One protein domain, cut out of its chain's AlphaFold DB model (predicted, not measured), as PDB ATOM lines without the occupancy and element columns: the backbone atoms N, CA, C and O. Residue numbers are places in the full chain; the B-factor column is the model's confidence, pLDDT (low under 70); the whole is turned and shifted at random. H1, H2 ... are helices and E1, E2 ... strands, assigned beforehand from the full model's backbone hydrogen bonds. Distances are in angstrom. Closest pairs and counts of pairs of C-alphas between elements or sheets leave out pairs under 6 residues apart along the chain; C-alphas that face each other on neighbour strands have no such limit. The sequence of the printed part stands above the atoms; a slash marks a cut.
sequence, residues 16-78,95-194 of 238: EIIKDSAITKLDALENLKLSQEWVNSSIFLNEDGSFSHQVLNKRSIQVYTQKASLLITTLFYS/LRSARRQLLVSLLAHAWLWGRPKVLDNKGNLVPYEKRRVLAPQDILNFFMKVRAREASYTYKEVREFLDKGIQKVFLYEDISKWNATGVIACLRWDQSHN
ATOM      1  N   GLU A  16     122.549 140.683 115.538       92.38
ATOM      2  CA  GLU A  16     121.682 139.509 115.656       92.38
ATOM      3  C   GLU A  16     122.474 138.208 115.519       92.38
ATOM      4  O   GLU A  16     122.413 137.373 116.414       92.38
ATOM      5  N   ILE A  17     123.275 138.084 114.456       90.38
ATOM      6  CA  ILE A  17     124.106 136.900 114.198       90.38
ATOM      7  C   ILE A  17     125.052 136.679 115.378       90.38
ATOM      8  O   ILE A  17     125.182 135.574 115.890       90.38
ATOM      9  N   ILE A  18     125.671 137.754 115.860       90.19
ATOM     10  CA  ILE A  18     126.618 137.695 116.974       90.19
ATOM     11  C   ILE A  18     125.943 137.300 118.281       90.19
ATOM     12  O   ILE A  18     126.491 136.494 119.033       90.19
ATOM     13  N   LYS A  19     124.762 137.853 118.553       94.50
ATOM     14  CA  LYS A  19     123.972 137.501 119.729       94.50
ATOM     15  C   LYS A  19     123.585 136.025 119.700       94.50
ATOM     16  O   LYS A  19     123.804 135.333 120.689       94.50
ATOM     17  N   ASP A  20     123.074 135.545 118.571       92.75
ATOM     18  CA  ASP A  20     122.605 134.167 118.411       92.75
ATOM     19  C   ASP A  20     123.773 133.165 118.488       92.75
ATOM     20  O   ASP A  20     123.672 132.130 119.154       92.75
ATOM     21  N   SER A  21     124.930 133.510 117.916       88.19
ATOM     22  CA  SER A  21     126.175 132.749 118.073       88.19
ATOM     23  C   SER A  21     126.680 132.735 119.517       88.19
ATOM     24  O   SER A  21     127.130 131.696 120.005       88.19
ATOM     25  N   ALA A  22     126.621 133.865 120.227       90.62
ATOM     26  CA  ALA A  22     127.034 133.944 121.629       90.62
ATOM     27  C   ALA A  22     126.115 133.109 122.529       90.62
ATOM     28  O   ALA A  22     126.592 132.408 123.418       90.62
ATOM     29  N   ILE A  23     124.814 133.139 122.255       94.38
ATOM     30  CA  ILE A  23     123.796 132.297 122.884       94.38
ATOM     31  C   ILE A  23     124.088 130.814 122.645       94.38
ATOM     32  O   ILE A  23     124.197 130.059 123.608       94.38
ATOM     33  N   THR A  24     124.305 130.415 121.391       91.00
ATOM     34  CA  THR A  24     124.668 129.034 121.037       91.00
ATOM     35  C   THR A  24     125.908 128.592 121.810       91.00
ATOM     36  O   THR A  24     125.953 127.502 122.381       91.00
ATOM     37  N   LYS A  25     126.914 129.470 121.903       87.69
ATOM     38  CA  LYS A  25     128.129 129.177 122.659       87.69
ATOM     39  C   LYS A  25     127.884 129.057 124.155       87.69
ATOM     40  O   LYS A  25     128.475 128.192 124.796       87.69
ATOM     41  N   LEU A  26     127.051 129.923 124.715       91.50
ATOM     42  CA  LEU A  26     126.671 129.879 126.118       91.50
ATOM     43  C   LEU A  26     125.956 128.562 126.457       91.50
ATOM     44  O   LEU A  26     126.281 127.946 127.470       91.50
ATOM     45  N   ASP A  27     125.055 128.105 125.588       89.69
ATOM     46  CA  ASP A  27     124.354 126.824 125.730       89.69
ATOM     47  C   ASP A  27     125.326 125.639 125.632       89.69
ATOM     48  O   ASP A  27     125.244 124.690 126.415       89.69
ATOM     49  N   ALA A  28     126.302 125.709 124.724       83.88
ATOM     50  CA  ALA A  28     127.353 124.701 124.618       83.88
ATOM     51  C   ALA A  28     128.237 124.643 125.876       83.88
ATOM     52  O   ALA A  28     128.606 123.554 126.310       83.88
ATOM     53  N   LEU A  29     128.557 125.793 126.489       84.25
ATOM     54  CA  LEU A  29     129.317 125.851 127.745       84.25
ATOM     55  C   LEU A  29     128.559 125.202 128.910       84.25
ATOM     56  O   LEU A  29     129.190 124.572 129.752       84.25
ATOM     57  N   GLU A  30     127.234 125.340 128.965       83.62
ATOM     58  CA  GLU A  30     126.418 124.759 130.040       83.62
ATOM     59  C   GLU A  30     126.382 123.229 129.987       83.62
ATOM     60  O   GLU A  30     126.449 122.556 131.012       83.62
ATOM     61  N   ASN A  31     126.338 122.671 128.778       74.56
ATOM     62  CA  ASN A  31     126.258 121.226 128.555       74.56
ATOM     63  C   ASN A  31     127.630 120.530 128.543       74.56
ATOM     64  O   ASN A  31     127.739 119.337 128.240       74.56
ATOM     65  N   LEU A  32     128.697 121.268 128.845       71.06
ATOM     66  CA  LEU A  32     130.063 120.820 128.642       71.06
ATOM     67  C   LEU A  32     130.551 119.962 129.817       71.06
ATOM     68  O   LEU A  32     130.649 120.412 130.961       71.06
ATOM     69  N   LYS A  33     130.899 118.702 129.529       61.78
ATOM     70  CA  LYS A  33     131.549 117.801 130.492       61.78
ATOM     71  C   LYS A  33     133.051 118.092 130.510       61.78
ATOM     72  O   LYS A  33     133.727 117.912 129.501       61.78
ATOM     73  N   LEU A  34     133.566 118.577 131.638       56.94
ATOM     74  CA  LEU A  34     134.961 119.013 131.750       56.94
ATOM     75  C   LEU A  34     135.961 117.848 131.699       56.94
ATOM     76  O   LEU A  34     135.802 116.846 132.394       56.94
ATOM     77  N   SER A  35     137.054 118.052 130.960       50.75
ATOM     78  CA  SER A  35     138.333 117.362 131.159       50.75
ATOM     79  C   SER A  35     139.287 118.257 131.974       50.75
ATOM     80  O   SER A  35     139.124 119.477 132.021       50.75
ATOM     81  N   GLN A  36     140.295 117.672 132.633       45.75
ATOM     82  CA  GLN A  36     141.224 118.377 133.541       45.75
ATOM     83  C   GLN A  36     142.081 119.490 132.885       45.75
ATOM     84  O   GLN A  36     142.782 120.215 133.590       45.75
ATOM     85  N   GLU A  37     142.038 119.669 131.563       47.94
ATOM     86  CA  GLU A  37     142.975 120.529 130.821       47.94
ATOM     87  C   GLU A  37     142.522 121.985 130.627       47.94
ATOM     88  O   GLU A  37     143.248 122.787 130.045       47.94
ATOM     89  N   TRP A  38     141.373 122.389 131.171       51.31
ATOM     90  CA  TRP A  38     140.757 123.707 130.938       51.31
ATOM     91  C   TRP A  38     141.510 124.921 131.513       51.31
ATOM     92  O   TRP A  38     141.018 126.050 131.445       51.31
ATOM     93  N   VAL A  39     142.719 124.713 132.046       49.78
ATOM     94  CA  VAL A  39     143.369 125.645 132.970       49.78
ATOM     95  C   VAL A  39     143.731 126.999 132.356       49.78
ATOM     96  O   VAL A  39     143.863 127.983 133.077       49.78
ATOM     97  N   ASN A  40     143.794 127.113 131.032       55.06
ATOM     98  CA  ASN A  40     143.746 128.416 130.380       55.06
ATOM     99  C   ASN A  40     143.003 128.252 129.071       55.06
ATOM    100  O   ASN A  40     143.417 127.463 128.240       55.06
ATOM    101  N   SER A  41     141.919 128.980 128.868       54.72
ATOM    102  CA  SER A  41     141.191 128.942 127.609       54.72
ATOM    103  C   SER A  41     140.703 130.331 127.227       54.72
ATOM    104  O   SER A  41     140.819 131.272 128.016       54.72
ATOM    105  N   SER A  42     140.283 130.498 125.980       63.19
ATOM    106  CA  SER A  42     139.748 131.748 125.444       63.19
ATOM    107  C   SER A  42     138.653 131.446 124.428       63.19
ATOM    108  O   SER A  42     138.636 130.371 123.823       63.19
ATOM    109  N   ILE A  43     137.710 132.376 124.284       65.94
ATOM    110  CA  ILE A  43     136.575 132.252 123.368       65.94
ATOM    111  C   ILE A  43     136.798 133.166 122.170       65.94
ATOM    112  O   ILE A  43     137.080 134.353 122.338       65.94
ATOM    113  N   PHE A  44     136.653 132.622 120.969       66.81
ATOM    114  CA  PHE A  44     137.013 133.288 119.721       66.81
ATOM    115  C   PHE A  44     135.825 133.390 118.791       66.81
ATOM    116  O   PHE A  44     135.128 132.398 118.642       66.81
ATOM    117  N   LEU A  45     135.607 134.542 118.153       65.06
ATOM    118  CA  LEU A  45     134.707 134.615 117.002       65.06
ATOM    119  C   LEU A  45     135.472 134.153 115.758       65.06
ATOM    120  O   LEU A  45     136.550 134.666 115.454       65.06
ATOM    121  N   ASN A  46     134.914 133.179 115.059       67.31
ATOM    122  CA  ASN A  46     135.479 132.605 113.851       67.31
ATOM    123  C   ASN A  46     135.032 133.394 112.606       67.31
ATOM    124  O   ASN A  46     134.140 134.241 112.657       67.31
ATOM    125  N   GLU A  47     135.633 133.083 111.457       63.94
ATOM    126  CA  GLU A  47     135.330 133.728 110.167       63.94
ATOM    127  C   GLU A  47     133.909 133.474 109.649       63.94
ATOM    128  O   GLU A  47     133.448 134.170 108.748       63.94
ATOM    129  N   ASP A  48     133.223 132.477 110.196       64.38
ATOM    130  CA  ASP A  48     131.833 132.147 109.888       64.38
ATOM    131  C   ASP A  48     130.837 132.812 110.858       64.38
ATOM    132  O   ASP A  48     129.629 132.653 110.707       64.38
ATOM    133  N   GLY A  49     131.333 133.570 111.843       62.16
ATOM    134  CA  GLY A  49     130.524 134.239 112.857       62.16
ATOM    135  C   GLY A  49     130.150 133.353 114.047       62.16
ATOM    136  O   GLY A  49     129.404 133.804 114.917       62.16
ATOM    137  N   SER A  50     130.651 132.117 114.125       69.31
ATOM    138  CA  SER A  50     130.486 131.233 115.285       69.31
ATOM    139  C   SER A  50     131.520 131.525 116.379       69.31
ATOM    140  O   SER A  50     132.571 132.104 116.106       69.31
ATOM    141  N   PHE A  51     131.259 131.099 117.622       71.12
ATOM    142  CA  PHE A  51     132.251 131.189 118.697       71.12
ATOM    143  C   PHE A  51     132.925 129.843 118.994       71.12
ATOM    144  O   PHE A  51     132.287 128.904 119.473       71.12
ATOM    145  N   SER A  52     134.244 129.754 118.819       66.25
ATOM    146  CA  SER A  52     135.043 128.614 119.282       66.25
ATOM    147  C   SER A  52     135.589 128.840 120.692       66.25
ATOM    148  O   SER A  52     135.636 129.954 121.208       66.25
ATOM    149  N   HIS A  53     135.961 127.752 121.361       67.56
ATOM    150  CA  HIS A  53     136.632 127.777 122.658       67.56
ATOM    151  C   HIS A  53     137.936 127.005 122.507       67.56
ATOM    152  O   HIS A  53     137.902 125.852 122.088       67.56
ATOM    153  N   GLN A  54     139.073 127.649 122.769       63.62
ATOM    154  CA  GLN A  54     140.383 127.004 122.652       63.62
ATOM    155  C   GLN A  54     141.114 127.029 123.985       63.62
ATOM    156  O   GLN A  54     141.136 128.052 124.673       63.62
ATOM    157  N   VAL A  55     141.748 125.908 124.318       58.62
ATOM    158  CA  VAL A  55     142.637 125.775 125.471       58.62
ATOM    159  C   VAL A  55     144.028 126.291 125.087       58.62
ATOM    160  O   VAL A  55     144.669 125.799 124.164       58.62
ATOM    161  N   LEU A  56     144.498 127.305 125.803       52.31
ATOM    162  CA  LEU A  56     145.830 127.883 125.706       52.31
ATOM    163  C   LEU A  56     146.799 127.124 126.627       52.31
ATOM    164  O   LEU A  56     146.553 126.944 127.821       52.31
ATOM    165  N   ASN A  57     147.947 126.714 126.093       47.09
ATOM    166  CA  ASN A  57     148.984 126.037 126.872       47.09
ATOM    167  C   ASN A  57     149.626 126.997 127.905       47.09
ATOM    168  O   ASN A  57     150.027 128.106 127.571       47.09
ATOM    169  N   LYS A  58     149.786 126.568 129.168       40.28
ATOM    170  CA  LYS A  58     150.365 127.364 130.280       40.28
ATOM    171  C   LYS A  58     151.724 128.007 129.945       40.28
ATOM    172  O   LYS A  58     152.007 129.108 130.419       40.28
ATOM    173  N   ARG A  59     152.563 127.349 129.130       37.97
ATOM    174  CA  ARG A  59     153.911 127.844 128.779       37.97
ATOM    175  C   ARG A  59     153.898 129.087 127.886       37.97
ATOM    176  O   ARG A  59     154.801 129.910 128.011       37.97
ATOM    177  N   SER A  60     152.889 129.271 127.033       41.88
ATOM    178  CA  SER A  60     152.819 130.453 126.159       41.88
ATOM    179  C   SER A  60     152.485 131.735 126.930       41.88
ATOM    180  O   SER A  60     152.880 132.822 126.518       41.88
ATOM    181  N   ILE A  61     151.836 131.616 128.093       38.16
ATOM    182  CA  ILE A  61     151.419 132.752 128.929       38.16
ATOM    183  C   ILE A  61     152.564 133.248 129.831       38.16
ATOM    184  O   ILE A  61     152.715 134.454 130.040       38.16
ATOM    185  N   GLN A  62     153.395 132.337 130.350       32.47
ATOM    186  CA  GLN A  62     154.409 132.638 131.373       32.47
ATOM    187  C   GLN A  62     155.602 133.456 130.840       32.47
ATOM    188  O   GLN A  62     156.179 134.251 131.577       32.47
ATOM    189  N   VAL A  63     155.933 133.322 129.551       36.78
ATOM    190  CA  VAL A  63     157.037 134.064 128.909       36.78
ATOM    191  C   VAL A  63     156.695 135.548 128.692       36.78
ATOM    192  O   VAL A  63     157.586 136.392 128.696       36.78
ATOM    193  N   TYR A  64     155.411 135.902 128.561       36.00
ATOM    194  CA  TYR A  64     154.987 137.257 128.170       36.00
ATOM    195  C   TYR A  64     154.364 138.093 129.303       36.00
ATOM    196  O   TYR A  64     154.337 139.321 129.221       36.00
ATOM    197  N   THR A  65     153.907 137.465 130.392       36.28
ATOM    198  CA  THR A  65     153.248 138.148 131.526       36.28
ATOM    199  C   THR A  65     154.208 138.800 132.526       36.28
ATOM    200  O   THR A  65     153.767 139.634 133.316       36.28
ATOM    201  N   GLN A  66     155.519 138.536 132.460       35.84
ATOM    202  CA  GLN A  66     156.503 139.195 133.336       35.84
ATOM    203  C   GLN A  66     156.613 140.720 133.122       35.84
ATOM    204  O   GLN A  66     157.143 141.408 133.987       35.84
ATOM    205  N   LYS A  67     156.095 141.278 132.012       38.88
ATOM    206  CA  LYS A  67     156.179 142.725 131.713       38.88
ATOM    207  C   LYS A  67     154.868 143.509 131.842       38.88
ATOM    208  O   LYS A  67     154.915 144.734 131.845       38.88
ATOM    209  N   ALA A  68     153.713 142.857 131.985       37.25
ATOM    210  CA  ALA A  68     152.417 143.538 132.029       37.25
ATOM    211  C   ALA A  68     151.564 143.053 133.215       37.25
ATOM    212  O   ALA A  68     150.704 142.193 133.074       37.25
ATOM    213  N   SER A  69     151.822 143.677 134.369       39.06
ATOM    214  CA  SER A  69     150.918 143.945 135.502       39.06
ATOM    215  C   SER A  69     150.214 142.773 136.217       39.06
ATOM    216  O   SER A  69     149.339 142.106 135.679       39.06
ATOM    217  N   LEU A  70     150.477 142.639 137.523       37.47
ATOM    218  CA  LEU A  70     149.793 141.741 138.474       37.47
ATOM    219  C   LEU A  70     148.252 141.874 138.518       37.47
ATOM    220  O   LEU A  70     147.576 140.961 138.981       37.47
ATOM    221  N   LEU A  71     147.679 142.981 138.037       37.50
ATOM    222  CA  LEU A  71     146.223 143.158 137.899       37.50
ATOM    223  C   LEU A  71     145.625 142.282 136.781       37.50
ATOM    224  O   LEU A  71     144.446 141.930 136.802       37.50
ATOM    225  N   ILE A  72     146.443 141.933 135.784       40.91
ATOM    226  CA  ILE A  72     146.057 141.176 134.588       40.91
ATOM    227  C   ILE A  72     145.934 139.687 134.912       40.91
ATOM    228  O   ILE A  72     145.085 139.006 134.332       40.91
ATOM    229  N   THR A  73     146.719 139.181 135.863       39.34
ATOM    230  CA  THR A  73     146.573 137.811 136.352       39.34
ATOM    231  C   THR A  73     145.303 137.667 137.192       39.34
ATOM    232  O   THR A  73     144.529 136.754 136.948       39.34
ATOM    233  N   THR A  74     144.962 138.605 138.074       38.19
ATOM    234  CA  THR A  74     143.767 138.492 138.943       38.19
ATOM    235  C   THR A  74     142.437 138.426 138.182       38.19
ATOM    236  O   THR A  74     141.483 137.814 138.647       38.19
ATOM    237  N   LEU A  75     142.361 139.014 136.982       40.69
ATOM    238  CA  LEU A  75     141.163 138.947 136.134       40.69
ATOM    239  C   LEU A  75     140.934 137.563 135.498       40.69
ATOM    240  O   LEU A  75     139.865 137.329 134.943       40.69
ATOM    241  N   PHE A  76     141.930 136.674 135.508       41.03
ATOM    242  CA  PHE A  76     141.891 135.373 134.821       41.03
ATOM    243  C   PHE A  76     142.305 134.204 135.718       41.03
ATOM    244  O   PHE A  76     141.968 133.063 135.422       41.03
ATOM    245  N   TYR A  77     142.994 134.489 136.819       42.88
ATOM    246  CA  TYR A  77     143.402 133.532 137.829       42.88
ATOM    247  C   TYR A  77     142.501 133.678 139.050       42.88
ATOM    248  O   TYR A  77     142.631 134.606 139.842       42.88
ATOM    249  N   SER A  78     141.625 132.699 139.222       39.00
ATOM    250  CA  SER A  78     141.197 132.260 140.540       39.00
ATOM    251  C   SER A  78     141.624 130.798 140.600       39.00
ATOM    252  O   SER A  78     141.202 130.011 139.751       39.00
ATOM    253  N   LEU A  95     133.445 127.598 134.374       80.69
ATOM    254  CA  LEU A  95     132.300 128.038 133.583       80.69
ATOM    255  C   LEU A  95     132.052 129.539 133.745       80.69
ATOM    256  O   LEU A  95     131.880 130.241 132.750       80.69
ATOM    257  N   ARG A  96     132.146 130.078 134.964       82.62
ATOM    258  CA  ARG A  96     132.098 131.530 135.213       82.62
ATOM    259  C   ARG A  96     133.186 132.279 134.452       82.62
ATOM    260  O   ARG A  96     132.909 133.324 133.865       82.62
ATOM    261  N   SER A  97     134.409 131.750 134.440       76.19
ATOM    262  CA  SER A  97     135.519 132.342 133.687       76.19
ATOM    263  C   SER A  97     135.246 132.327 132.179       76.19
ATOM    264  O   SER A  97     135.378 133.362 131.529       76.19
ATOM    265  N   ALA A  98     134.782 131.202 131.626       77.25
ATOM    266  CA  ALA A  98     134.446 131.074 130.209       77.25
ATOM    267  C   ALA A  98     133.293 132.009 129.801       77.25
ATOM    268  O   ALA A  98     133.401 132.742 128.822       77.25
ATOM    269  N   ARG A  99     132.219 132.073 130.593       86.00
ATOM    270  CA  ARG A  99     131.090 132.989 130.364       86.00
ATOM    271  C   ARG A  99     131.534 134.454 130.410       86.00
ATOM    272  O   ARG A  99     131.159 135.247 129.551       86.00
ATOM    273  N   ARG A 100     132.405 134.817 131.358       84.75
ATOM    274  CA  ARG A 100     133.038 136.142 131.387       84.75
ATOM    275  C   ARG A 100     133.853 136.403 130.117       84.75
ATOM    276  O   ARG A 100     133.771 137.493 129.560       84.75
ATOM    277  N   GLN A 101     134.640 135.429 129.663       77.00
ATOM    278  CA  GLN A 101     135.442 135.556 128.445       77.00
ATOM    279  C   GLN A 101     134.584 135.740 127.194       77.00
ATOM    280  O   GLN A 101     134.952 136.551 126.357       77.00
ATOM    281  N   LEU A 102     133.429 135.077 127.088       84.44
ATOM    282  CA  LEU A 102     132.483 135.291 125.988       84.44
ATOM    283  C   LEU A 102     132.082 136.772 125.884       84.44
ATOM    284  O   LEU A 102     132.178 137.367 124.813       84.44
ATOM    285  N   LEU A 103     131.711 137.390 127.010       87.12
ATOM    286  CA  LEU A 103     131.357 138.814 127.062       87.12
ATOM    287  C   LEU A 103     132.543 139.731 126.719       87.12
ATOM    288  O   LEU A 103     132.379 140.755 126.059       87.12
ATOM    289  N   VAL A 104     133.755 139.351 127.128       78.69
ATOM    290  CA  VAL A 104     134.991 140.053 126.747       78.69
ATOM    291  C   VAL A 104     135.240 139.959 125.236       78.69
ATOM    292  O   VAL A 104     135.623 140.952 124.619       78.69
ATOM    293  N   SER A 105     134.988 138.804 124.623       78.00
ATOM    294  CA  SER A 105     135.138 138.613 123.179       78.00
ATOM    295  C   SER A 105     134.124 139.435 122.384       78.00
ATOM    296  O   SER A 105     134.484 139.982 121.344       78.00
ATOM    297  N   LEU A 106     132.896 139.603 122.883       86.44
ATOM    298  CA  LEU A 106     131.911 140.514 122.282       86.44
ATOM    299  C   LEU A 106     132.415 141.964 122.254       86.44
ATOM    300  O   LEU A 106     132.357 142.615 121.210       86.44
ATOM    301  N   LEU A 107     132.986 142.444 123.365       81.94
ATOM    302  CA  LEU A 107     133.601 143.775 123.429       81.94
ATOM    303  C   LEU A 107     134.757 143.929 122.433       81.94
ATOM    304  O   LEU A 107     134.840 144.942 121.740       81.94
ATOM    305  N   ALA A 108     135.636 142.928 122.340       75.50
ATOM    306  CA  ALA A 108     136.779 142.975 121.431       75.50
ATOM    307  C   ALA A 108     136.346 143.119 119.959       75.50
ATOM    308  O   ALA A 108     136.922 143.925 119.225       75.50
ATOM    309  N   HIS A 109     135.298 142.404 119.534       77.94
ATOM    310  CA  HIS A 109     134.796 142.470 118.156       77.94
ATOM    311  C   HIS A 109     134.101 143.783 117.832       77.94
ATOM    312  O   HIS A 109     134.348 144.361 116.774       77.94
ATOM    313  N   ALA A 110     133.293 144.297 118.757       83.38
ATOM    314  CA  ALA A 110     132.655 145.592 118.572       83.38
ATOM    315  C   ALA A 110     133.699 146.705 118.364       83.38
ATOM    316  O   ALA A 110     133.551 147.538 117.470       83.38
ATOM    317  N   TRP A 111     134.815 146.658 119.094       78.38
ATOM    318  CA  TRP A 111     135.903 147.604 118.882       78.38
ATOM    319  C   TRP A 111     136.719 147.320 117.601       78.38
ATOM    320  O   TRP A 111     137.113 148.263 116.908       78.38
ATOM    321  N   LEU A 112     136.923 146.053 117.208       75.44
ATOM    322  CA  LEU A 112     137.548 145.695 115.921       75.44
ATOM    323  C   LEU A 112     136.766 146.281 114.739       75.44
ATOM    324  O   LEU A 112     137.358 146.792 113.787       75.44
ATOM    325  N   TRP A 113     135.438 146.287 114.823       83.38
ATOM    326  CA  TRP A 113     134.580 146.906 113.817       83.38
ATOM    327  C   TRP A 113     134.549 148.431 113.880       83.38
ATOM    328  O   TRP A 113     133.975 149.059 112.993       83.38
ATOM    329  N   GLY A 114     135.225 149.053 114.847       76.44
ATOM    330  CA  GLY A 114     135.503 150.490 114.848       76.44
ATOM    331  C   GLY A 114     136.622 150.886 113.882       76.44
ATOM    332  O   GLY A 114     136.827 152.065 113.605       76.44
ATOM    333  N   ARG A 115     137.367 149.914 113.341       74.00
ATOM    334  CA  ARG A 115     138.506 150.176 112.457       74.00
ATOM    335  C   ARG A 115     138.069 150.571 111.036       74.00
ATOM    336  O   ARG A 115     136.971 150.238 110.588       74.00
ATOM    337  N   PRO A 116     138.931 151.252 110.266       71.81
ATOM    338  CA  PRO A 116     138.734 151.389 108.827       71.81
ATOM    339  C   PRO A 116     138.762 150.025 108.121       71.81
ATOM    340  O   PRO A 116     139.387 149.084 108.603       71.81
ATOM    341  N   LYS A 117     138.162 149.951 106.927       79.62
ATOM    342  CA  LYS A 117     138.245 148.791 106.015       79.62
ATOM    343  C   LYS A 117     137.662 147.472 106.546       79.62
ATOM    344  O   LYS A 117     138.126 146.411 106.161       79.62
ATOM    345  N   VAL A 118     136.639 147.540 107.392       80.00
ATOM    346  CA  VAL A 118     135.851 146.371 107.811       80.00
ATOM    347  C   VAL A 118     135.060 145.825 106.619       80.00
ATOM    348  O   VAL A 118     134.486 146.616 105.865       80.00
ATOM    349  N   LEU A 119     135.034 144.502 106.452       83.62
ATOM    350  CA  LEU A 119     134.362 143.821 105.342       83.62
ATOM    351  C   LEU A 119     133.131 143.046 105.812       83.62
ATOM    352  O   LEU A 119     133.099 142.606 106.948       83.62
ATOM    353  N   ASP A 120     132.140 142.836 104.953       85.38
ATOM    354  CA  ASP A 120     131.093 141.836 105.170       85.38
ATOM    355  C   ASP A 120     131.599 140.427 104.795       85.38
ATOM    356  O   ASP A 120     132.711 140.243 104.289       85.38
ATOM    357  N   ASN A 121     130.762 139.408 105.001       79.25
ATOM    358  CA  ASN A 121     131.065 138.018 104.638       79.25
ATOM    359  C   ASN A 121     131.197 137.762 103.119       79.25
ATOM    360  O   ASN A 121     131.576 136.667 102.705       79.25
ATOM    361  N   LYS A 122     130.903 138.757 102.275       81.75
ATOM    362  CA  LYS A 122     131.096 138.725 100.818       81.75
ATOM    363  C   LYS A 122     132.365 139.472 100.392       81.75
ATOM    364  O   LYS A 122     132.700 139.455  99.207       81.75
ATOM    365  N   GLY A 123     133.080 140.090 101.333       81.12
ATOM    366  CA  GLY A 123     134.285 140.873 101.082       81.12
ATOM    367  C   GLY A 123     134.023 142.327 100.682       81.12
ATOM    368  O   GLY A 123     134.946 142.986 100.204       81.12
ATOM    369  N   ASN A 124     132.804 142.846 100.856       86.81
ATOM    370  CA  ASN A 124     132.481 144.248 100.584       86.81
ATOM    371  C   ASN A 124     132.767 145.122 101.801       86.81
ATOM    372  O   ASN A 124     132.542 144.709 102.931       86.81
ATOM    373  N   LEU A 125     133.188 146.367 101.578       87.56
ATOM    374  CA  LEU A 125     133.367 147.334 102.661       87.56
ATOM    375  C   LEU A 125     132.036 147.655 103.348       87.56
ATOM    376  O   LEU A 125     131.073 148.053 102.694       87.56
ATOM    377  N   VAL A 126     132.024 147.579 104.678       88.88
ATOM    378  CA  VAL A 126     130.896 148.020 105.504       88.88
ATOM    379  C   VAL A 126     131.181 149.440 105.998       88.88
ATOM    380  O   VAL A 126     132.151 149.623 106.738       88.88
ATOM    381  N   PRO A 127     130.393 150.463 105.623       90.62
ATOM    382  CA  PRO A 127     130.570 151.834 106.117       90.62
ATOM    383  C   PRO A 127     130.448 151.912 107.639       90.62
ATOM    384  O   PRO A 127     129.631 151.199 108.214       90.62
ATOM    385  N   TYR A 128     131.241 152.762 108.296       85.81
ATOM    386  CA  TYR A 128     131.266 152.857 109.763       85.81
ATOM    387  C   TYR A 128     129.901 153.244 110.347       85.81
ATOM    388  O   TYR A 128     129.449 152.655 111.324       85.81
ATOM    389  N   GLU A 129     129.197 154.135 109.663       88.81
ATOM    390  CA  GLU A 129     127.881 154.670 110.017       88.81
ATOM    391  C   GLU A 129     126.779 153.604 109.937       88.81
ATOM    392  O   GLU A 129     125.707 153.757 110.513       88.81
ATOM    393  N   LYS A 130     127.029 152.505 109.217       91.81
ATOM    394  CA  LYS A 130     126.083 151.393 109.074       91.81
ATOM    395  C   LYS A 130     126.346 150.253 110.053       91.81
ATOM    396  O   LYS A 130     125.533 149.341 110.136       91.81
ATOM    397  N   ARG A 131     127.464 150.278 110.787       91.38
ATOM    398  CA  ARG A 131     127.841 149.189 111.696       91.38
ATOM    399  C   ARG A 131     127.046 149.307 112.984       91.38
ATOM    400  O   ARG A 131     127.179 150.285 113.720       91.38
ATOM    401  N   ARG A 132     126.256 148.282 113.276       94.88
ATOM    402  CA  ARG A 132     125.584 148.094 114.563       94.88
ATOM    403  C   ARG A 132     126.295 147.032 115.383       94.88
ATOM    404  O   ARG A 132     126.826 146.069 114.834       94.88
ATOM    405  N   VAL A 133     126.300 147.199 116.696       92.25
ATOM    406  CA  VAL A 133     126.924 146.264 117.634       92.25
ATOM    407  C   VAL A 133     126.017 146.027 118.829       92.25
ATOM    408  O   VAL A 133     125.139 146.837 119.131       92.25
ATOM    409  N   LEU A 134     126.249 144.917 119.522       93.38
ATOM    410  CA  LEU A 134     125.751 144.757 120.879       93.38
ATOM    411  C   LEU A 134     126.422 145.803 121.771       93.38
ATOM    412  O   LEU A 134     127.648 145.905 121.757       93.38
ATOM    413  N   ALA A 135     125.619 146.586 122.490       92.06
ATOM    414  CA  ALA A 135     126.038 147.790 123.193       92.06
ATOM    415  C   ALA A 135     127.213 147.515 124.146       92.06
ATOM    416  O   ALA A 135     127.040 146.868 125.184       92.06
ATOM    417  N   PRO A 136     128.415 148.026 123.834       87.94
ATOM    418  CA  PRO A 136     129.590 147.837 124.676       87.94
ATOM    419  C   PRO A 136     129.386 148.375 126.092       87.94
ATOM    420  O   PRO A 136     129.792 147.739 127.067       87.94
ATOM    421  N   GLN A 137     128.688 149.508 126.220       87.25
ATOM    422  CA  GLN A 137     128.361 150.087 127.519       87.25
ATOM    423  C   GLN A 137     127.505 149.152 128.389       87.25
ATOM    424  O   GLN A 137     127.751 149.069 129.591       87.25
ATOM    425  N   ASP A 138     126.564 148.402 127.811       92.56
ATOM    426  CA  ASP A 138     125.733 147.453 128.562       92.56
ATOM    427  C   ASP A 138     126.573 146.295 129.117       92.56
ATOM    428  O   ASP A 138     126.404 145.900 130.272       92.56
ATOM    429  N   ILE A 139     127.546 145.802 128.340       90.12
ATOM    430  CA  ILE A 139     128.481 144.758 128.790       90.12
ATOM    431  C   ILE A 139     129.372 145.286 129.925       90.12
ATOM    432  O   ILE A 139     129.588 144.599 130.928       90.12
ATOM    433  N   LEU A 140     129.866 146.523 129.811       85.62
ATOM    434  CA  LEU A 140     130.641 147.162 130.877       85.62
ATOM    435  C   LEU A 140     129.800 147.362 132.147       85.62
ATOM    436  O   LEU A 140     130.280 147.088 133.249       85.62
ATOM    437  N   ASN A 141     128.541 147.778 132.004       88.75
ATOM    438  CA  ASN A 141     127.600 147.909 133.115       88.75
ATOM    439  C   ASN A 141     127.344 146.553 133.789       88.75
ATOM    440  O   ASN A 141     127.330 146.475 135.018       88.75
ATOM    441  N   PHE A 142     127.211 145.474 133.012       90.56
ATOM    442  CA  PHE A 142     127.097 144.119 133.547       90.56
ATOM    443  C   PHE A 142     128.327 143.742 134.389       90.56
ATOM    444  O   PHE A 142     128.186 143.298 135.528       90.56
ATOM    445  N   PHE A 143     129.544 143.998 133.897       84.56
ATOM    446  CA  PHE A 143     130.766 143.761 134.679       84.56
ATOM    447  C   PHE A 143     130.816 144.578 135.976       84.56
ATOM    448  O   PHE A 143     131.294 144.075 136.997       84.56
ATOM    449  N   MET A 144     130.309 145.813 135.961       82.56
ATOM    450  CA  MET A 144     130.208 146.644 137.161       82.56
ATOM    451  C   MET A 144     129.222 146.065 138.181       82.56
ATOM    452  O   MET A 144     129.576 145.976 139.356       82.56
ATOM    453  N   LYS A 145     128.050 145.585 137.743       84.88
ATOM    454  CA  LYS A 145     127.089 144.877 138.612       84.88
ATOM    455  C   LYS A 145     127.697 143.624 139.236       84.88
ATOM    456  O   LYS A 145     127.554 143.403 140.436       84.88
ATOM    457  N   VAL A 146     128.462 142.846 138.464       82.94
ATOM    458  CA  VAL A 146     129.184 141.682 139.002       82.94
ATOM    459  C   VAL A 146     130.200 142.098 140.070       82.94
ATOM    460  O   VAL A 146     130.291 141.469 141.123       82.94
ATOM    461  N   ARG A 147     130.946 143.187 139.846       76.75
ATOM    462  CA  ARG A 147     131.892 143.722 140.839       76.75
ATOM    463  C   ARG A 147     131.187 144.194 142.115       76.75
ATOM    464  O   ARG A 147     131.729 143.996 143.202       76.75
ATOM    465  N   ALA A 148     130.000 144.779 141.982       78.62
ATOM    466  CA  ALA A 148     129.134 145.176 143.090       78.62
ATOM    467  C   ALA A 148     128.421 143.988 143.770       78.62
ATOM    468  O   ALA A 148     127.769 144.181 144.789       78.62
ATOM    469  N   ARG A 149     128.588 142.758 143.252       85.75
ATOM    470  CA  ARG A 149     127.905 141.528 143.703       85.75
ATOM    471  C   ARG A 149     126.381 141.556 143.514       85.75
ATOM    472  O   ARG A 149     125.672 140.787 144.151       85.75
ATOM    473  N   GLU A 150     125.894 142.409 142.619       78.69
ATOM    474  CA  GLU A 150     124.481 142.516 142.220       78.69
ATOM    475  C   GLU A 150     124.128 141.582 141.053       78.69
ATOM    476  O   GLU A 150     122.963 141.435 140.696       78.69
ATOM    477  N   ALA A 151     125.143 140.977 140.438       84.38
ATOM    478  CA  ALA A 151     125.023 139.979 139.388       84.38
ATOM    479  C   ALA A 151     126.168 138.966 139.511       84.38
ATOM    480  O   ALA A 151     127.170 139.207 140.197       84.38
ATOM    481  N   SER A 152     126.074 137.855 138.794       86.94
ATOM    482  CA  SER A 152     127.184 136.922 138.630       86.94
ATOM    483  C   SER A 152     127.293 136.404 137.191       86.94
ATOM    484  O   SER A 152     126.539 136.787 136.301       86.94
ATOM    485  N   TYR A 153     128.283 135.549 136.937       85.81
ATOM    486  CA  TYR A 153     128.452 134.881 135.643       85.81
ATOM    487  C   TYR A 153     127.767 133.510 135.631       85.81
ATOM    488  O   TYR A 153     128.337 132.537 135.132       85.81
ATOM    489  N   THR A 154     126.580 133.384 136.229       91.69
ATOM    490  CA  THR A 154     125.780 132.162 136.062       91.69
ATOM    491  C   THR A 154     125.250 132.082 134.634       91.69
ATOM    492  O   THR A 154     125.094 133.103 133.961       91.69
ATOM    493  N   TYR A 155     124.956 130.870 134.159       92.50
ATOM    494  CA  TYR A 155     124.344 130.680 132.844       92.50
ATOM    495  C   TYR A 155     123.072 131.516 132.693       92.50
ATOM    496  O   TYR A 155     122.952 132.279 131.739       92.50
ATOM    497  N   LYS A 156     122.171 131.442 133.680       95.12
ATOM    498  CA  LYS A 156     120.884 132.142 133.656       95.12
ATOM    499  C   LYS A 156     121.042 133.657 133.517       95.12
ATOM    500  O   LYS A 156     120.380 134.250 132.675       95.12
ATOM    501  N   GLU A 157     121.924 134.274 134.303       95.25
ATOM    502  CA  GLU A 157     122.119 135.731 134.264       95.25
ATOM    503  C   GLU A 157     122.768 136.194 132.962       95.25
ATOM    504  O   GLU A 157     122.350 137.197 132.390       95.25
ATOM    505  N   VAL A 158     123.769 135.461 132.463       95.62
ATOM    506  CA  VAL A 158     124.414 135.798 131.185       95.62
ATOM    507  C   VAL A 158     123.443 135.581 130.025       95.62
ATOM    508  O   VAL A 158     123.407 136.391 129.103       95.62
ATOM    509  N   ARG A 159     122.612 134.535 130.089       96.88
ATOM    510  CA  ARG A 159     121.570 134.258 129.097       96.88
ATOM    511  C   ARG A 159     120.530 135.370 129.066       96.88
ATOM    512  O   ARG A 159     120.268 135.928 128.008       96.88
ATOM    513  N   GLU A 160     119.990 135.736 130.224       96.44
ATOM    514  CA  GLU A 160     119.021 136.825 130.357       96.44
ATOM    515  C   GLU A 160     119.602 138.166 129.893       96.44
ATOM    516  O   GLU A 160     118.933 138.928 129.188       96.44
ATOM    517  N   PHE A 161     120.868 138.430 130.222       97.00
ATOM    518  CA  PHE A 161     121.585 139.598 129.734       97.00
ATOM    519  C   PHE A 161     121.687 139.617 128.202       97.00
ATOM    520  O   PHE A 161     121.346 140.629 127.596       97.00
ATOM    521  N   LEU A 162     122.096 138.515 127.565       96.31
ATOM    522  CA  LEU A 162     122.189 138.440 126.103       96.31
ATOM    523  C   LEU A 162     120.816 138.514 125.419       96.31
ATOM    524  O   LEU A 162     120.699 139.134 124.366       96.31
ATOM    525  N   ASP A 163     119.779 137.917 126.006       94.56
ATOM    526  CA  ASP A 163     118.439 137.879 125.415       94.56
ATOM    527  C   ASP A 163     117.699 139.220 125.526       94.56
ATOM    528  O   ASP A 163     117.027 139.633 124.577       94.56
ATOM    529  N   LYS A 164     117.792 139.885 126.685       93.00
ATOM    530  CA  LYS A 164     116.963 141.056 127.032       93.00
ATOM    531  C   LYS A 164     117.750 142.247 127.568       93.00
ATOM    532  O   LYS A 164     117.279 143.375 127.467       93.00
ATOM    533  N   GLY A 165     118.898 141.998 128.188       90.50
ATOM    534  CA  GLY A 165     119.666 143.013 128.910       90.50
ATOM    535  C   GLY A 165     120.627 143.836 128.055       90.50
ATOM    536  O   GLY A 165     121.151 144.824 128.563       90.50
ATOM    537  N   ILE A 166     120.863 143.451 126.798       94.19
ATOM    538  CA  ILE A 166     121.810 144.116 125.901       94.19
ATOM    539  C   ILE A 166     121.109 144.752 124.701       94.19
ATOM    540  O   ILE A 166     120.337 144.112 123.982       94.19
ATOM    541  N   GLN A 167     121.396 146.030 124.466       94.62
ATOM    542  CA  GLN A 167     120.851 146.770 123.336       94.62
ATOM    543  C   GLN A 167     121.706 146.619 122.076       94.62
ATOM    544  O   GLN A 167     122.864 146.204 122.115       94.62
ATOM    545  N   LYS A 168     121.122 146.984 120.931       94.69
ATOM    546  CA  LYS A 168     121.815 147.082 119.641       94.69
ATOM    547  C   LYS A 168     121.952 148.548 119.274       94.69
ATOM    548  O   LYS A 168     120.952 149.190 118.945       94.69
ATOM    549  N   VAL A 169     123.173 149.050 119.278       93.62
ATOM    550  CA  VAL A 169     123.470 150.463 119.024       93.62
ATOM    551  C   VAL A 169     124.252 150.607 117.733       93.62
ATOM    552  O   VAL A 169     124.947 149.677 117.315       93.62
ATOM    553  N   PHE A 170     124.139 151.760 117.084       91.69
ATOM    554  CA  PHE A 170     125.112 152.102 116.061       91.69
ATOM    555  C   PHE A 170     126.470 152.332 116.717       91.69
ATOM    556  O   PHE A 170     126.573 152.970 117.760       91.69
ATOM    557  N   LEU A 171     127.531 151.813 116.103       85.38
ATOM    558  CA  LEU A 171     128.864 151.847 116.697       85.38
ATOM    559  C   LEU A 171     129.412 153.274 116.859       85.38
ATOM    560  O   LEU A 171     130.219 153.515 117.748       85.38
ATOM    561  N   TYR A 172     128.977 154.215 116.017       82.31
ATOM    562  CA  TYR A 172     129.345 155.631 116.127       82.31
ATOM    563  C   TYR A 172     128.558 156.384 117.212       82.31
ATOM    564  O   TYR A 172     128.986 157.450 117.645       82.31
ATOM    565  N   GLU A 173     127.423 155.836 117.649       82.75
ATOM    566  CA  GLU A 173     126.615 156.363 118.755       82.75
ATOM    567  C   GLU A 173     127.029 155.756 120.102       82.75
ATOM    568  O   GLU A 173     126.581 156.217 121.152       82.75
ATOM    569  N   ASP A 174     127.881 154.723 120.096       76.19
ATOM    570  CA  ASP A 174     128.382 154.114 121.320       76.19
ATOM    571  C   ASP A 174     129.280 155.100 122.081       76.19
ATOM    572  O   ASP A 174     130.406 155.412 121.695       76.19
ATOM    573  N   ILE A 175     128.761 155.575 123.209       65.19
ATOM    574  CA  ILE A 175     129.442 156.502 124.118       65.19
ATOM    575  C   ILE A 175     130.411 155.796 125.067       65.19
ATOM    576  O   ILE A 175     131.007 156.453 125.933       65.19
ATOM    577  N   SER A 176     130.544 154.469 124.963       65.12
ATOM    578  CA  SER A 176     131.448 153.733 125.827       65.12
ATOM    579  C   SER A 176     132.867 154.244 125.586       65.12
ATOM    580  O   SER A 176     133.459 154.158 124.507       65.12
ATOM    581  N   LYS A 177     133.442 154.851 126.624       59.53
ATOM    582  CA  LYS A 177     134.875 155.114 126.628       59.53
ATOM    583  C   LYS A 177     135.506 153.748 126.792       59.53
ATOM    584  O   LYS A 177     135.578 153.267 127.921       59.53
ATOM    585  N   TRP A 178     135.884 153.126 125.673       60.16
ATOM    586  CA  TRP A 178     136.646 151.881 125.588       60.16
ATOM    587  C   TRP A 178     137.865 151.980 126.503       60.16
ATOM    588  O   TRP A 178     138.939 152.445 126.129       60.16
ATOM    589  N   ASN A 179     137.646 151.646 127.767       48.28
ATOM    590  CA  ASN A 179     138.605 151.837 128.832       48.28
ATOM    591  C   ASN A 179     139.715 150.789 128.682       48.28
ATOM    592  O   ASN A 179     139.689 149.933 127.792       48.28
ATOM    593  N   ALA A 180     140.691 150.826 129.587       46.00
ATOM    594  CA  ALA A 180     141.771 149.848 129.622       46.00
ATOM    595  C   ALA A 180     141.270 148.392 129.510       46.00
ATOM    596  O   ALA A 180     141.980 147.568 128.956       46.00
ATOM    597  N   THR A 181     140.049 148.058 129.950       49.22
ATOM    598  CA  THR A 181     139.458 146.715 129.822       49.22
ATOM    599  C   THR A 181     139.131 146.332 128.376       49.22
ATOM    600  O   THR A 181     139.448 145.210 127.987       49.22
ATOM    601  N   GLY A 182     138.570 147.239 127.569       50.88
ATOM    602  CA  GLY A 182     138.366 147.014 126.130       50.88
ATOM    603  C   GLY A 182     139.697 146.885 125.386       50.88
ATOM    604  O   GLY A 182     139.888 145.968 124.592       50.88
ATOM    605  N   VAL A 183     140.673 147.724 125.746       50.06
ATOM    606  CA  VAL A 183     142.046 147.642 125.223       50.06
ATOM    607  C   VAL A 183     142.722 146.323 125.626       50.06
ATOM    608  O   VAL A 183     143.349 145.683 124.794       50.06
ATOM    609  N   ILE A 184     142.556 145.858 126.868       51.06
ATOM    610  CA  ILE A 184     143.116 144.593 127.375       51.06
ATOM    611  C   ILE A 184     142.446 143.372 126.723       51.06
ATOM    612  O   ILE A 184     143.133 142.391 126.446       51.06
ATOM    613  N   ALA A 185     141.135 143.419 126.468       50.09
ATOM    614  CA  ALA A 185     140.419 142.390 125.712       50.09
ATOM    615  C   ALA A 185     141.019 142.221 124.309       50.09
ATOM    616  O   ALA A 185     141.309 141.105 123.881       50.09
ATOM    617  N   CYS A 186     141.302 143.347 123.648       48.84
ATOM    618  CA  CYS A 186     141.941 143.386 122.338       48.84
ATOM    619  C   CYS A 186     143.417 142.954 122.387       48.84
ATOM    620  O   CYS A 186     143.852 142.157 121.571       48.84
ATOM    621  N   LEU A 187     144.188 143.391 123.388       46.94
ATOM    622  CA  LEU A 187     145.587 142.970 123.560       46.94
ATOM    623  C   LEU A 187     145.726 141.463 123.838       46.94
ATOM    624  O   LEU A 187     146.735 140.860 123.486       46.94
ATOM    625  N   ARG A 188     144.733 140.838 124.479       47.31
ATOM    626  CA  ARG A 188     144.705 139.382 124.701       47.31
ATOM    627  C   ARG A 188     144.309 138.610 123.452       47.31
ATOM    628  O   ARG A 188     144.903 137.564 123.208       47.31
ATOM    629  N   TRP A 189     143.373 139.144 122.667       45.47
ATOM    630  CA  TRP A 189     143.095 138.655 121.317       45.47
ATOM    631  C   TRP A 189     144.380 138.630 120.477       45.47
ATOM    632  O   TRP A 189     144.713 137.605 119.893       45.47
ATOM    633  N   ASP A 190     145.167 139.705 120.513       38.66
ATOM    634  CA  ASP A 190     146.446 139.800 119.801       38.66
ATOM    635  C   ASP A 190     147.482 138.753 120.257       38.66
ATOM    636  O   ASP A 190     148.231 138.219 119.442       38.66
ATOM    637  N   GLN A 191     147.540 138.442 121.556       42.06
ATOM    638  CA  GLN A 191     148.547 137.543 122.140       42.06
ATOM    639  C   GLN A 191     148.262 136.050 121.920       42.06
ATOM    640  O   GLN A 191     149.203 135.263 121.812       42.06
ATOM    641  N   SER A 192     146.995 135.633 121.855       41.69
ATOM    642  CA  SER A 192     146.626 134.229 121.609       41.69
ATOM    643  C   SER A 192     146.786 133.804 120.144       41.69
ATOM    644  O   SER A 192     146.873 132.610 119.868       41.69
ATOM    645  N   HIS A 193     146.865 134.755 119.209       40.84
ATOM    646  CA  HIS A 193     146.973 134.509 117.768       40.84
ATOM    647  C   HIS A 193     148.393 134.736 117.247       40.84
ATOM    648  O   HIS A 193     148.599 135.500 116.305       40.84
ATOM    649  N   ASN A 194     149.381 134.047 117.824       40.75
ATOM    650  CA  ASN A 194     150.758 134.027 117.320       40.75
ATOM    651  C   ASN A 194     150.824 133.278 115.964       40.75
ATOM    652  O   ASN A 194     151.373 132.185 115.840       40.75
TER     653      ASN A 194
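What this domain is: This is residues 16 to 78 and 95 to 194 of the 238 residues of an uncharacterized protein of Fusarium oxysporum Fo47 (UniProt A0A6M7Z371). One long helix, H4, runs through the middle of this model; H1 and H6 make a three-helix bundle with it, while H7 crosses it nearly at a right angle and the E1 E2 hairpin packs along it. H5 meets H4 with its residues 136 to 139, the short E3 E4 pair lies near the first residues of H1, and the small helices H2 and H3 sit away from the other helices. The printed part has 163 residues and runs H1 E1 E2 H2 H3 H4 E3 H5 H6 E4 H7: seven named helices and four named strands, in two antiparallel two-stranded sheets, E1 - E2 and E3 - E4. It is mostly helix and compact, with a radius of gyration of the C-alphas of 15.9 A and spans of 43 by 34 by 29 A.

How they stand to each other: Start with H1, residues 16 to 30; it touches H4, residues 95 to 112, at a shallow tilt of 18 degrees, opposite ways, and the closest C-alphas, of Leu 26 and Arg 99, are 6.9 A apart. H1 also touches H6, residues 155 to 165, at a shallow tilt of 12 degrees, opposite ways, closest at the C-alphas of Lys 19 and Leu 162, 6.7 A. Next find the hairpin of E1, residues 41 to 45, and E2, residues 51 to 55, with N 42 and O 54 2.9 A apart, within hydrogen-bond range. The closest C-alphas of E1 and H4 are those of Ile 43 and Leu 102, 5.7 A. H2, residues 58 to 62, and H3, residues 70 to 74, touch no helix. E3, residues 132 to 134, and E4, residues 168 to 170, are antiparallel neighbours, with N 133 and O 169 at 2.9 A. H4 is the hub: with residues 103 to 110 alone it touches H5, residues 136 to 147, at a shallow tilt of 28 degrees, opposite ways, closest at the C-alphas of Leu 107 and Pro 136, 5.8 A. With residues 104 to 111 alone it touches H7, residues 180 to 192, about perpendicular at 82 degrees, closest at the C-alphas of Ala 108 and Cys 186, 5.3 A. In H1, H4, H5, H6 and H7 every O i to N i+4 pair is within hydrogen-bond range; H2 has 0 of 1, with 1 of 2 O i to N i+3 pairs, and H3 has 0 of 1, with 0 of 2.

Where its parts are: Find C-alpha 16 at (121.682, 139.509, 115.656); from there H1 runs 21.1 A. H4 runs 25.5 A from C-alpha 95 at (132.300, 128.038, 133.583). H5 measures 16.8 A, H6 13.8 A, E1 13.7 A and E2 13.5 A. H7 runs 18.2 A to C-alpha 192 at (146.626, 134.229, 121.609).

The domain as a whole: Look for the farthest C-alphas at Gln 36 and Glu 129, 45.3 A apart. Residues 79 to 94 are not printed, and C-alphas 78 and 95 are 12.1 A apart across this cut. The link from H4 to E3, residues 113 to 131, is long. Residues 66 to 71 stand free, as do 144 to 149, of which 144 to 147 belong to H5. The mean pLDDT of the printed part is 71.5, and it is under 70 in residues 33 to 50, 52 to 78 and 175 to 194.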